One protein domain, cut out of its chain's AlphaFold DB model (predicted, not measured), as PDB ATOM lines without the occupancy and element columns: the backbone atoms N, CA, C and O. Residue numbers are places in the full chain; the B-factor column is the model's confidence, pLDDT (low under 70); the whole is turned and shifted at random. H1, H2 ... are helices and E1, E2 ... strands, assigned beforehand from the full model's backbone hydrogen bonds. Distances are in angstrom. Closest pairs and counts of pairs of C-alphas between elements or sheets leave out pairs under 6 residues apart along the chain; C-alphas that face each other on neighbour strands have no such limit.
ATOM      1  N   GLY A 364      -1.934  -1.224  35.838       56.88
ATOM      2  CA  GLY A 364      -1.270  -1.878  36.970       56.88
ATOM      3  C   GLY A 364      -1.186  -1.026  38.245       56.88
ATOM      4  O   GLY A 364      -0.637  -1.488  39.244       56.88
ATOM      5  N   LEU A 365      -1.693   0.212  38.228       65.12
ATOM      6  CA  LEU A 365      -1.822   1.044  39.426       65.12
ATOM      7  C   LEU A 365      -3.100   0.690  40.203       65.12
ATOM      8  O   LEU A 365      -4.154   0.449  39.619       65.12
ATOM      9  N   ASP A 366      -2.989   0.707  41.529       73.44
ATOM     10  CA  ASP A 366      -4.080   0.463  42.477       73.44
ATOM     11  C   ASP A 366      -5.268   1.430  42.270       73.44
ATOM     12  O   ASP A 366      -5.081   2.632  42.046       73.44
ATOM     13  N   GLU A 367      -6.498   0.915  42.394       75.31
ATOM     14  CA  GLU A 367      -7.716   1.726  42.340       75.31
ATOM     15  C   GLU A 367      -7.702   2.839  43.410       75.31
ATOM     16  O   GLU A 367      -8.138   3.961  43.125       75.31
ATOM     17  N   ASP A 368      -7.142   2.577  44.598       77.50
ATOM     18  CA  ASP A 368      -7.060   3.547  45.701       77.50
ATOM     19  C   ASP A 368      -6.147   4.742  45.371       77.50
ATOM     20  O   ASP A 368      -6.454   5.892  45.720       77.50
ATOM     21  N   ALA A 369      -5.060   4.515  44.623       78.19
ATOM     22  CA  ALA A 369      -4.168   5.585  44.177       78.19
ATOM     23  C   ALA A 369      -4.902   6.559  43.240       78.19
ATOM     24  O   ALA A 369      -4.801   7.783  43.387       78.19
ATOM     25  N   PHE A 370      -5.705   6.028  42.315       79.69
ATOM     26  CA  PHE A 370      -6.521   6.858  41.436       79.69
ATOM     27  C   PHE A 370      -7.655   7.565  42.188       79.69
ATOM     28  O   PHE A 370      -7.905   8.744  41.923       79.69
ATOM     29  N   ILE A 371      -8.311   6.902  43.149       75.62
ATOM     30  CA  ILE A 371      -9.312   7.528  44.028       75.62
ATOM     31  C   ILE A 371      -8.727   8.778  44.699       75.62
ATOM     32  O   ILE A 371      -9.357   9.839  44.639       75.62
ATOM     33  N   GLY A 372      -7.504   8.693  45.237       76.69
ATOM     34  CA  GLY A 372      -6.777   9.842  45.785       76.69
ATOM     35  C   GLY A 372      -6.607  10.979  44.769       76.69
ATOM     36  O   GLY A 372      -6.991  12.118  45.048       76.69
ATOM     37  N   VAL A 373      -6.122  10.674  43.559       79.44
ATOM     38  CA  VAL A 373      -5.959  11.659  42.467       79.44
ATOM     39  C   VAL A 373      -7.288  12.320  42.081       79.44
ATOM     40  O   VAL A 373      -7.324  13.527  41.837       79.44
ATOM     41  N   SER A 374      -8.404  11.582  42.087       80.25
ATOM     42  CA  SER A 374      -9.715  12.132  41.713       80.25
ATOM     43  C   SER A 374     -10.183  13.276  42.614       80.25
ATOM     44  O   SER A 374     -11.004  14.076  42.175       80.25
ATOM     45  N   THR A 375      -9.676  13.400  43.845       78.38
ATOM     46  CA  THR A 375     -10.031  14.508  44.751       78.38
ATOM     47  C   THR A 375      -9.528  15.871  44.259       78.38
ATOM     48  O   THR A 375     -10.115  16.896  44.602       78.38
ATOM     49  N   PHE A 376      -8.506  15.886  43.395       82.31
ATOM     50  CA  PHE A 376      -7.940  17.092  42.783       82.31
ATOM     51  C   PHE A 376      -8.556  17.438  41.418       82.31
ATOM     52  O   PHE A 376      -8.295  18.519  40.893       82.31
ATOM     53  N   LEU A 377      -9.365  16.544  40.837       83.50
ATOM     54  CA  LEU A 377      -9.981  16.727  39.521       83.50
ATOM     55  C   LEU A 377     -11.402  17.288  39.631       83.50
ATOM     56  O   LEU A 377     -12.214  16.849  40.456       83.50
ATOM     57  N   ASP A 378     -11.731  18.237  38.756       83.69
ATOM     58  CA  ASP A 378     -13.083  18.781  38.671       83.69
ATOM     59  C   ASP A 378     -14.027  17.868  37.856       83.69
ATOM     60  O   ASP A 378     -13.641  16.850  37.273       83.69
ATOM     61  N   MET A 379     -15.314  18.220  37.829       80.81
ATOM     62  CA  MET A 379     -16.331  17.434  37.119       80.81
ATOM     63  C   MET A 379     -16.152  17.423  35.592       80.81
ATOM     64  O   MET A 379     -16.646  16.508  34.934       80.81
ATOM     65  N   SER A 380     -15.503  18.439  35.017       84.38
ATOM     66  CA  SER A 380     -15.187  18.509  33.589       84.38
ATOM     67  C   SER A 380     -13.994  17.620  33.257       84.38
ATOM     68  O   SER A 380     -14.041  16.898  32.266       84.38
ATOM     69  N   ASP A 381     -12.959  17.624  34.092       87.94
ATOM     70  CA  ASP A 381     -11.745  16.837  33.879       87.94
ATOM     71  C   ASP A 381     -11.990  15.340  34.075       87.94
ATOM     72  O   ASP A 381     -11.557  14.543  33.246       87.94
ATOM     73  N   LEU A 382     -12.795  14.950  35.070       86.06
ATOM     74  CA  LEU A 382     -13.268  13.567  35.207       86.06
ATOM     75  C   LEU A 382     -14.106  13.112  34.000       86.06
ATOM     76  O   LEU A 382     -13.947  11.989  33.523       86.06
ATOM     77  N   ALA A 383     -14.962  13.985  33.457       84.69
ATOM     78  CA  ALA A 383     -15.740  13.675  32.257       84.69
ATOM     79  C   ALA A 383     -14.856  13.549  31.000       84.69
ATOM     80  O   ALA A 383     -15.080  12.652  30.189       84.69
ATOM     81  N   LYS A 384     -13.825  14.398  30.852       87.12
ATOM     82  CA  LYS A 384     -12.814  14.268  29.786       87.12
ATOM     83  C   LYS A 384     -12.040  12.960  29.926       87.12
ATOM     84  O   LYS A 384     -11.900  12.260  28.935       87.12
ATOM     85  N   LEU A 385     -11.591  12.612  31.135       86.31
ATOM     86  CA  LEU A 385     -10.837  11.386  31.416       86.31
ATOM     87  C   LEU A 385     -11.636  10.127  31.041       86.31
ATOM     88  O   LEU A 385     -11.111   9.241  30.369       86.31
ATOM     89  N   ALA A 386     -12.923  10.084  31.401       86.62
ATOM     90  CA  ALA A 386     -13.833   9.024  30.973       86.62
ATOM     91  C   ALA A 386     -14.035   9.002  29.443       86.62
ATOM     92  O   ALA A 386     -14.082   7.933  28.842       86.62
ATOM     93  N   ALA A 387     -14.133  10.164  28.790       84.56
ATOM     94  CA  ALA A 387     -14.335  10.241  27.342       84.56
ATOM     95  C   ALA A 387     -13.086   9.877  26.513       84.56
ATOM     96  O   ALA A 387     -13.227   9.383  25.394       84.56
ATOM     97  N   THR A 388     -11.876  10.122  27.025       85.81
ATOM     98  CA  THR A 388     -10.617   9.939  26.276       85.81
ATOM     99  C   THR A 388      -9.878   8.642  26.594       85.81
ATOM    100  O   THR A 388      -9.045   8.223  25.790       85.81
ATOM    101  N   CYS A 389     -10.173   7.971  27.712       83.50
ATOM    102  CA  CYS A 389      -9.507   6.727  28.089       83.50
ATOM    103  C   CYS A 389     -10.499   5.593  28.382       83.50
ATOM    104  O   CYS A 389     -11.319   5.670  29.297       83.50
ATOM    105  N   ARG A 390     -10.358   4.479  27.647       81.31
ATOM    106  CA  ARG A 390     -11.203   3.283  27.808       81.31
ATOM    107  C   ARG A 390     -11.171   2.709  29.228       81.31
ATOM    108  O   ARG A 390     -12.227   2.333  29.713       81.31
ATOM    109  N   HIS A 391     -10.017   2.685  29.897       83.38
ATOM    110  CA  HIS A 391      -9.909   2.197  31.279       83.38
ATOM    111  C   HIS A 391     -10.777   3.017  32.252       83.38
ATOM    112  O   HIS A 391     -11.454   2.460  33.107       83.38
ATOM    113  N   PHE A 392     -10.830   4.341  32.077       85.62
ATOM    114  CA  PHE A 392     -11.597   5.221  32.958       85.62
ATOM    115  C   PHE A 392     -13.089   5.314  32.610       85.62
ATOM    116  O   PHE A 392     -13.905   5.539  33.506       85.62
ATOM    117  N   GLY A 393     -13.443   5.167  31.326       84.00
ATOM    118  CA  GLY A 393     -14.798   5.385  30.808       84.00
ATOM    119  C   GLY A 393     -15.619   4.143  30.456       84.00
ATOM    120  O   GLY A 393     -16.848   4.239  30.416       84.00
ATOM    121  N   LEU A 394     -15.001   2.984  30.197       84.81
ATOM    122  CA  LEU A 394     -15.758   1.755  29.945       84.81
ATOM    123  C   LEU A 394     -16.454   1.288  31.223       84.81
ATOM    124  O   LEU A 394     -15.895   1.328  32.316       84.81
ATOM    125  N   LYS A 395     -17.688   0.807  31.068       85.38
ATOM    126  CA  LYS A 395     -18.486   0.256  32.164       85.38
ATOM    127  C   LYS A 395     -18.066  -1.182  32.449       85.38
ATOM    128  O   LYS A 395     -18.724  -2.123  32.023       85.38
ATOM    129  N   THR A 396     -16.934  -1.327  33.128       82.69
ATOM    130  CA  THR A 396     -16.313  -2.613  33.489       82.69
ATOM    131  C   THR A 396     -16.187  -2.824  34.997       82.69
ATOM    132  O   THR A 396     -15.893  -3.935  35.424       82.69
ATOM    133  N   HIS A 397     -16.431  -1.797  35.816       80.06
ATOM    134  CA  HIS A 397     -16.289  -1.866  37.271       80.06
ATOM    135  C   HIS A 397     -17.660  -2.062  37.931       80.06
ATOM    136  O   HIS A 397     -18.692  -1.667  37.388       80.06
ATOM    137  N   ARG A 398     -17.677  -2.637  39.136       77.38
ATOM    138  CA  ARG A 398     -18.855  -2.651  40.016       77.38
ATOM    139  C   ARG A 398     -18.553  -1.902  41.309       77.38
ATOM    140  O   ARG A 398     -17.407  -1.864  41.759       77.38
ATOM    141  N   ILE A 399     -19.594  -1.318  41.897       74.12
ATOM    142  CA  ILE A 399     -19.533  -0.686  43.224       74.12
ATOM    143  C   ILE A 399     -19.565  -1.741  44.332       74.12
ATOM    144  O   ILE A 399     -18.806  -1.648  45.293       74.12
ATOM    145  N   ARG A 400     -20.431  -2.750  44.191       69.19
ATOM    146  CA  ARG A 400     -20.502  -3.916  45.077       69.19
ATOM    147  C   ARG A 400     -20.033  -5.159  44.308       69.19
ATOM    148  O   ARG A 400     -20.420  -5.309  43.151       69.19
ATOM    149  N   PRO A 401     -19.235  -6.063  44.906       63.94
ATOM    150  CA  PRO A 401     -18.755  -7.256  44.200       63.94
ATOM    151  C   PRO A 401     -19.859  -8.232  43.764       63.94
ATOM    152  O   PRO A 401     -19.683  -8.942  42.779       63.94
ATOM    153  N   SER A 402     -20.979  -8.283  44.493       57.56
ATOM    154  CA  SER A 402     -21.990  -9.346  44.393       57.56
ATOM    155  C   SER A 402     -23.266  -8.996  43.614       57.56
ATOM    156  O   SER A 402     -23.996  -9.915  43.260       57.56
ATOM    157  N   ALA A 403     -23.550  -7.716  43.342       54.78
ATOM    158  CA  ALA A 403     -24.753  -7.271  42.622       54.78
ATOM    159  C   ALA A 403     -24.609  -5.834  42.074       54.78
ATOM    160  O   ALA A 403     -23.720  -5.090  42.500       54.78
ATOM    161  N   GLY A 404     -25.511  -5.448  41.166       62.09
ATOM    162  CA  GLY A 404     -25.695  -4.078  40.676       62.09
ATOM    163  C   GLY A 404     -24.932  -3.725  39.394       62.09
ATOM    164  O   GLY A 404     -23.857  -4.266  39.102       62.09
ATOM    165  N   ARG A 405     -25.511  -2.791  38.630       72.12
ATOM    166  CA  ARG A 405     -25.058  -2.262  37.332       72.12
ATOM    167  C   ARG A 405     -23.542  -2.049  37.190       72.12
ATOM    168  O   ARG A 405     -22.880  -1.482  38.061       72.12
ATOM    169  N   LEU A 406     -23.007  -2.382  36.010       80.25
ATOM    170  CA  LEU A 406     -21.649  -1.995  35.606       80.25
ATOM    171  C   LEU A 406     -21.522  -0.468  35.449       80.25
ATOM    172  O   LEU A 406     -22.283   0.173  34.718       80.25
ATOM    173  N   VAL A 407     -20.512   0.104  36.101       81.06
ATOM    174  CA  VAL A 407     -20.184   1.535  36.091       81.06
ATOM    175  C   VAL A 407     -18.795   1.774  35.505       81.06
ATOM    176  O   VAL A 407     -17.943   0.882  35.482       81.06
ATOM    177  N   SER A 408     -18.568   2.990  35.011       87.69
ATOM    178  CA  SER A 408     -17.223   3.428  34.629       87.69
ATOM    179  C   SER A 408     -16.333   3.592  35.862       87.69
ATOM    180  O   SER A 408     -16.833   3.811  36.971       87.69
ATOM    181  N   PHE A 409     -15.010   3.510  35.704       86.38
ATOM    182  CA  PHE A 409     -14.113   3.690  36.846       86.38
ATOM    183  C   PHE A 409     -14.262   5.097  37.452       86.38
ATOM    184  O   PHE A 409     -14.389   5.237  38.665       86.38
ATOM    185  N   VAL A 410     -14.417   6.127  36.613       87.44
ATOM    186  CA  VAL A 410     -14.737   7.504  37.043       87.44
ATOM    187  C   VAL A 410     -16.044   7.597  37.849       87.44
ATOM    188  O   VAL A 410     -16.140   8.379  38.796       87.44
ATOM    189  N   GLU A 411     -17.051   6.781  37.535       84.56
ATOM    190  CA  GLU A 411     -18.279   6.694  38.334       84.56
ATOM    191  C   GLU A 411     -18.057   5.988  39.682       84.56
ATOM    192  O   GLU A 411     -18.605   6.437  40.690       84.56
ATOM    193  N   LYS A 412     -17.204   4.955  39.742       83.06
ATOM    194  CA  LYS A 412     -16.782   4.307  41.000       83.06
ATOM    195  C   LYS A 412     -15.994   5.270  41.904       83.06
ATOM    196  O   LYS A 412     -16.248   5.325  43.105       83.06
ATOM    197  N   MET A 413     -15.127   6.108  41.333       85.19
ATOM    198  CA  MET A 413     -14.435   7.188  42.057       85.19
ATOM    199  C   MET A 413     -15.416   8.218  42.630       85.19
ATOM    200  O   MET A 413     -15.321   8.598  43.798       85.19
ATOM    201  N   ALA A 414     -16.393   8.647  41.823       82.50
ATOM    202  CA  ALA A 414     -17.437   9.571  42.259       82.50
ATOM    203  C   ALA A 414     -18.325   8.967  43.364       82.50
ATOM    204  O   ALA A 414     -18.743   9.690  44.271       82.50
ATOM    205  N   TYR A 415     -18.571   7.652  43.325       79.62
ATOM    206  CA  TYR A 415     -19.262   6.935  44.396       79.62
ATOM    207  C   TYR A 415     -18.467   6.937  45.707       79.62
ATOM    208  O   TYR A 415     -19.063   7.163  46.756       79.62
ATOM    209  N   ASN A 416     -17.140   6.763  45.680       79.12
ATOM    210  CA  ASN A 416     -16.351   6.771  46.917       79.12
ATOM    211  C   ASN A 416     -16.413   8.123  47.656       79.12
ATOM    212  O   ASN A 416     -16.511   8.176  48.877       79.12
ATOM    213  N   GLU A 417     -16.456   9.251  46.943       78.38
ATOM    214  CA  GLU A 417     -16.665  10.545  47.613       78.38
ATOM    215  C   GLU A 417     -18.077  10.667  48.231       78.38
ATOM    216  O   GLU A 417     -18.255  11.295  49.277       78.38
ATOM    217  N   PHE A 418     -19.080  10.023  47.622       78.44
ATOM    218  CA  PHE A 418     -20.439   9.929  48.160       78.44
ATOM    219  C   PHE A 418     -20.540   8.981  49.373       78.44
ATOM    220  O   PHE A 418     -21.298   9.271  50.304       78.44
ATOM    221  N   THR A 419     -19.753   7.899  49.447       77.44
ATOM    222  CA  THR A 419     -19.679   7.076  50.672       77.44
ATOM    223  C   THR A 419     -19.045   7.847  51.829       77.44
ATOM    224  O   THR A 419     -19.470   7.664  52.966       77.44
ATOM    225  N   MET A 420     -18.146   8.796  51.557       80.81
ATOM    226  CA  MET A 420     -17.594   9.714  52.566       80.81
ATOM    227  C   MET A 420     -18.520  10.898  52.915       80.81
ATOM    228  O   MET A 420     -18.191  11.703  53.786       80.81
ATOM    229  N   ALA A 421     -19.683  11.032  52.266       84.25
ATOM    230  CA  ALA A 421     -20.681  12.033  52.632       84.25
ATOM    231  C   ALA A 421     -21.389  11.669  53.946       84.25
ATOM    232  O   ALA A 421     -21.741  10.514  54.189       84.25
ATOM    233  N   THR A 422     -21.666  12.678  54.771       86.88
ATOM    234  CA  THR A 422     -22.463  12.526  55.993       86.88
ATOM    235  C   THR A 422     -23.911  12.156  55.668       86.88
ATOM    236  O   THR A 422     -24.450  12.565  54.639       86.88
ATOM    237  N   ASP A 423     -24.608  11.476  56.584       82.00
ATOM    238  CA  ASP A 423     -26.026  11.123  56.385       82.00
ATOM    239  C   ASP A 423     -26.913  12.342  56.107       82.00
ATOM    240  O   ASP A 423     -27.902  12.249  55.386       82.00
ATOM    241  N   LYS A 424     -26.533  13.511  56.634       81.00
ATOM    242  CA  LYS A 424     -27.218  14.782  56.380       81.00
ATOM    243  C   LYS A 424     -27.036  15.250  54.936       81.00
ATOM    244  O   LYS A 424     -28.010  15.671  54.331       81.00
ATOM    245  N   GLU A 425     -25.827  15.155  54.380       86.75
ATOM    246  CA  GLU A 425     -25.574  15.452  52.963       86.75
ATOM    247  C   GLU A 425     -26.298  14.453  52.053       86.75
ATOM    248  O   GLU A 425     -26.938  14.871  51.090       86.75
ATOM    249  N   ARG A 426     -26.275  13.153  52.384       80.94
ATOM    250  CA  ARG A 426     -27.004  12.115  51.630       80.94
ATOM    251  C   ARG A 426     -28.514  12.379  51.610       80.94
ATOM    252  O   ARG A 426     -29.124  12.288  50.555       80.94
ATOM    253  N   GLN A 427     -29.099  12.808  52.729       81.94
ATOM    254  CA  GLN A 427     -30.514  13.208  52.819       81.94
ATOM    255  C   GLN A 427     -30.871  14.473  52.015       81.94
ATOM    256  O   GLN A 427     -32.054  14.755  51.843       81.94
ATOM    257  N   CYS A 428     -29.895  15.256  51.547       82.19
ATOM    258  CA  CYS A 428     -30.112  16.386  50.634       82.19
ATOM    259  C   CYS A 428     -30.004  15.987  49.147       82.19
ATOM    260  O   CYS A 428     -30.273  16.808  48.267       82.19
ATOM    261  N   LEU A 429     -29.556  14.763  48.858       78.94
ATOM    262  CA  LEU A 429     -29.351  14.210  47.519       78.94
ATOM    263  C   LEU A 429     -30.508  13.260  47.157       78.94
ATOM    264  O   LEU A 429     -31.356  12.987  48.005       78.94
ATOM    265  N   PRO A 430     -30.625  12.802  45.895       71.81
ATOM    266  CA  PRO A 430     -31.578  11.744  45.566       71.81
ATOM    267  C   PRO A 430     -31.256  10.476  46.366       71.81
ATOM    268  O   PRO A 430     -30.095  10.238  46.704       71.81
ATOM    269  N   VAL A 431     -32.259   9.634  46.610       66.50
ATOM    270  CA  VAL A 431     -31.991   8.250  47.017       66.50
ATOM    271  C   VAL A 431     -31.287   7.565  45.846       66.50
ATOM    272  O   VAL A 431     -31.790   7.586  44.725       66.50
ATOM    273  N   TYR A 432     -30.099   7.026  46.105       64.50
ATOM    274  CA  TYR A 432     -29.383   6.170  45.169       64.50
ATOM    275  C   TYR A 432     -29.657   4.724  45.559       64.50
ATOM    276  O   TYR A 432     -29.163   4.285  46.601       64.50
ATOM    277  N   ASP A 433     -30.421   4.010  44.736       62.22
ATOM    278  CA  ASP A 433     -30.513   2.561  44.838       62.22
ATOM    279  C   ASP A 433     -29.443   1.912  43.933       62.22
ATOM    280  O   ASP A 433     -29.392   2.200  42.733       62.22
ATOM    281  N   PRO A 434     -28.517   1.102  44.481       55.38
ATOM    282  CA  PRO A 434     -27.563   0.333  43.685       55.38
ATOM    283  C   PRO A 434     -28.170  -0.904  42.996       55.38
ATOM    284  O   PRO A 434     -27.445  -1.549  42.237       55.38
ATOM    285  N   GLU A 435     -29.432  -1.251  43.275       55.66
ATOM    286  CA  GLU A 435     -30.111  -2.472  42.808       55.66
ATOM    287  C   GLU A 435     -31.248  -2.194  41.791       55.66
ATOM    288  O   GLU A 435     -31.846  -3.139  41.280       55.66
ATOM    289  N   ARG A 446     -29.478   8.464  36.860       62.25
ATOM    290  CA  ARG A 446     -28.567   9.606  37.029       62.25
ATOM    291  C   ARG A 446     -27.153   9.096  37.328       62.25
ATOM    292  O   ARG A 446     -26.942   8.410  38.323       62.25
ATOM    293  N   SER A 447     -26.185   9.458  36.482       70.94
ATOM    294  CA  SER A 447     -24.771   9.090  36.668       70.94
ATOM    295  C   SER A 447     -24.252   9.516  38.045       70.94
ATOM    296  O   SER A 447     -24.643  10.556  38.573       70.94
ATOM    297  N   LEU A 448     -23.308   8.761  38.604       75.62
ATOM    298  CA  LEU A 448     -22.692   9.038  39.910       75.62
ATOM    299  C   LEU A 448     -21.951  10.383  39.958       75.62
ATOM    300  O   LEU A 448     -21.877  11.031  41.005       75.62
ATOM    301  N   LEU A 449     -21.545  10.892  38.793       75.44
ATOM    302  CA  LEU A 449     -21.059  12.259  38.620       75.44
ATOM    303  C   LEU A 449     -22.103  13.326  39.012       75.44
ATOM    304  O   LEU A 449     -21.745  14.394  39.508       75.44
ATOM    305  N   PHE A 450     -23.402  13.052  38.851       74.81
ATOM    306  CA  PHE A 450     -24.480  13.933  39.311       74.81
ATOM    307  C   PHE A 450     -24.543  14.002  40.843       74.81
ATOM    308  O   PHE A 450     -24.722  15.089  41.395       74.81
ATOM    309  N   TYR A 451     -24.349  12.872  41.529       76.44
ATOM    310  CA  TYR A 451     -24.328  12.802  42.991       76.44
ATOM    311  C   TYR A 451     -23.117  13.542  43.569       76.44
ATOM    312  O   TYR A 451     -23.298  14.399  44.434       76.44
ATOM    313  N   ARG A 452     -21.912  13.324  43.016       83.25
ATOM    314  CA  ARG A 452     -20.707  14.102  43.369       83.25
ATOM    315  C   ARG A 452     -20.904  15.600  43.124       83.25
ATOM    316  O   ARG A 452     -20.629  16.408  44.007       83.25
ATOM    317  N   LYS A 453     -21.462  15.996  41.972       82.50
ATOM    318  CA  LYS A 453     -21.795  17.405  41.696       82.50
ATOM    319  C   LYS A 453     -22.767  17.975  42.734       82.50
ATOM    320  O   LYS A 453     -22.546  19.079  43.221       82.50
ATOM    321  N   GLY A 454     -23.819  17.235  43.087       80.69
ATOM    322  CA  GLY A 454     -24.760  17.627  44.136       80.69
ATOM    323  C   GLY A 454     -24.063  17.832  45.483       80.69
ATOM    324  O   GLY A 454     -24.236  18.880  46.100       80.69
ATOM    325  N   LEU A 455     -23.223  16.883  45.899       84.25
ATOM    326  CA  LEU A 455     -22.450  16.930  47.142       84.25
ATOM    327  C   LEU A 455     -21.524  18.156  47.213       84.25
ATOM    328  O   LEU A 455     -21.546  18.900  48.194       84.25
ATOM    329  N   LEU A 456     -20.771  18.431  46.145       84.81
ATOM    330  CA  LEU A 456     -19.902  19.609  46.051       84.81
ATOM    331  C   LEU A 456     -20.699  20.926  46.111       84.81
ATOM    332  O   LEU A 456     -20.260  21.892  46.732       84.81
ATOM    333  N   GLU A 457     -21.895  20.973  45.520       82.06
ATOM    334  CA  GLU A 457     -22.805  22.124  45.600       82.06
ATOM    335  C   GLU A 457     -23.496  22.271  46.975       82.06
ATOM    336  O   GLU A 457     -23.868  23.380  47.369       82.06
ATOM    337  N   LEU A 458     -23.653  21.182  47.736       83.94
ATOM    338  CA  LEU A 458     -24.122  21.214  49.127       83.94
ATOM    339  C   LEU A 458     -23.050  21.750  50.083       83.94
ATOM    340  O   LEU A 458     -23.376  22.504  50.998       83.94
ATOM    341  N   ARG A 459     -21.778  21.411  49.844       87.19
ATOM    342  CA  ARG A 459     -20.626  21.879  50.636       87.19
ATOM    343  C   ARG A 459     -20.320  23.369  50.442       87.19
ATOM    344  O   ARG A 459     -19.714  23.988  51.315       87.19
ATOM    345  N   LYS A 460     -20.771  23.977  49.338       87.81
ATOM    346  CA  LYS A 460     -20.672  25.429  49.111       87.81
ATOM    347  C   LYS A 460     -21.638  26.218  50.016       87.81
ATOM    348  O   LYS A 460     -22.780  25.788  50.225       87.81
TER     349      LYS A 460
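Overview. This is residues 364 to 435 and 446 to 460 of the 754 residues of an uncharacterized protein of Thalassiosira oceanica (UniProt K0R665). One helix, H4, runs through the core, and the other parts gather round it: H1 crosses it nearly at right angles, H6 packs slantwise on it, and H2 runs back past its first end. Short H3 and strand E1 sit at that first end, and short H5 lies beyond the last. The printed part has 87 residues, with six named helices and one named strand in the order H1, H2, H3, E1, H4, H5, H6, and is mostly helix. It is compact, with a radius of gyration of the C-alphas of 12.7 A and spans of 36 by 30 by 21 A.

Along the chain. H1, residues 367 to 374, begins with C-alpha 367 at (-7.716, 1.726, 42.340) and is 10.6 A long. H2, residues 379 to 388, measures 14.4 A. H3 is residues 390 to 393 and E1 residues 395 to 397. H4, residues 409 to 419, measures 15.3 A, and H5 is residues 423 to 426. H6, residues 448 to 459, measures 16.9 A and ends with C-alpha 459 at (-20.626, 21.879, 50.636).

Arrangement. H4 is the hub. It touches H1 about perpendicular, at 80 degrees, C-alphas 371 and 413 being closest at 5.5 A. It touches H2 at a shallow tilt of 28 degrees, opposite ways, closest at C-alphas 410 and 386, 6.3 A. It touches H6 at a steep tilt of 38 degrees, the same way, closest at C-alphas 411 and 448, 5.2 A. H3 touches H4, closest at C-alphas 392 and 409, 4.9 A. H5 and H6 are close but not clearly touching, closest at C-alphas 425 and 455, 6.8 A. E1 pairs with no named strand, but residues 407 to 408 pair antiparallel with it. Every O i to N i+4 pair is within hydrogen-bond range in H1, H2, H4 and H6; H3 and H5 are too short for one.

Size, cuts and confidence. The C-alphas of Gly 364 and Cys 428 are farthest apart, at 36.8 A. Residues 436 to 445 are not printed, and C-alphas 435 and 446 are 13.5 A apart across the cut. The link E1 to H4 is long. Confidence is under 70 at residues 364 to 365, 400 to 404, 431 to 435 and 446.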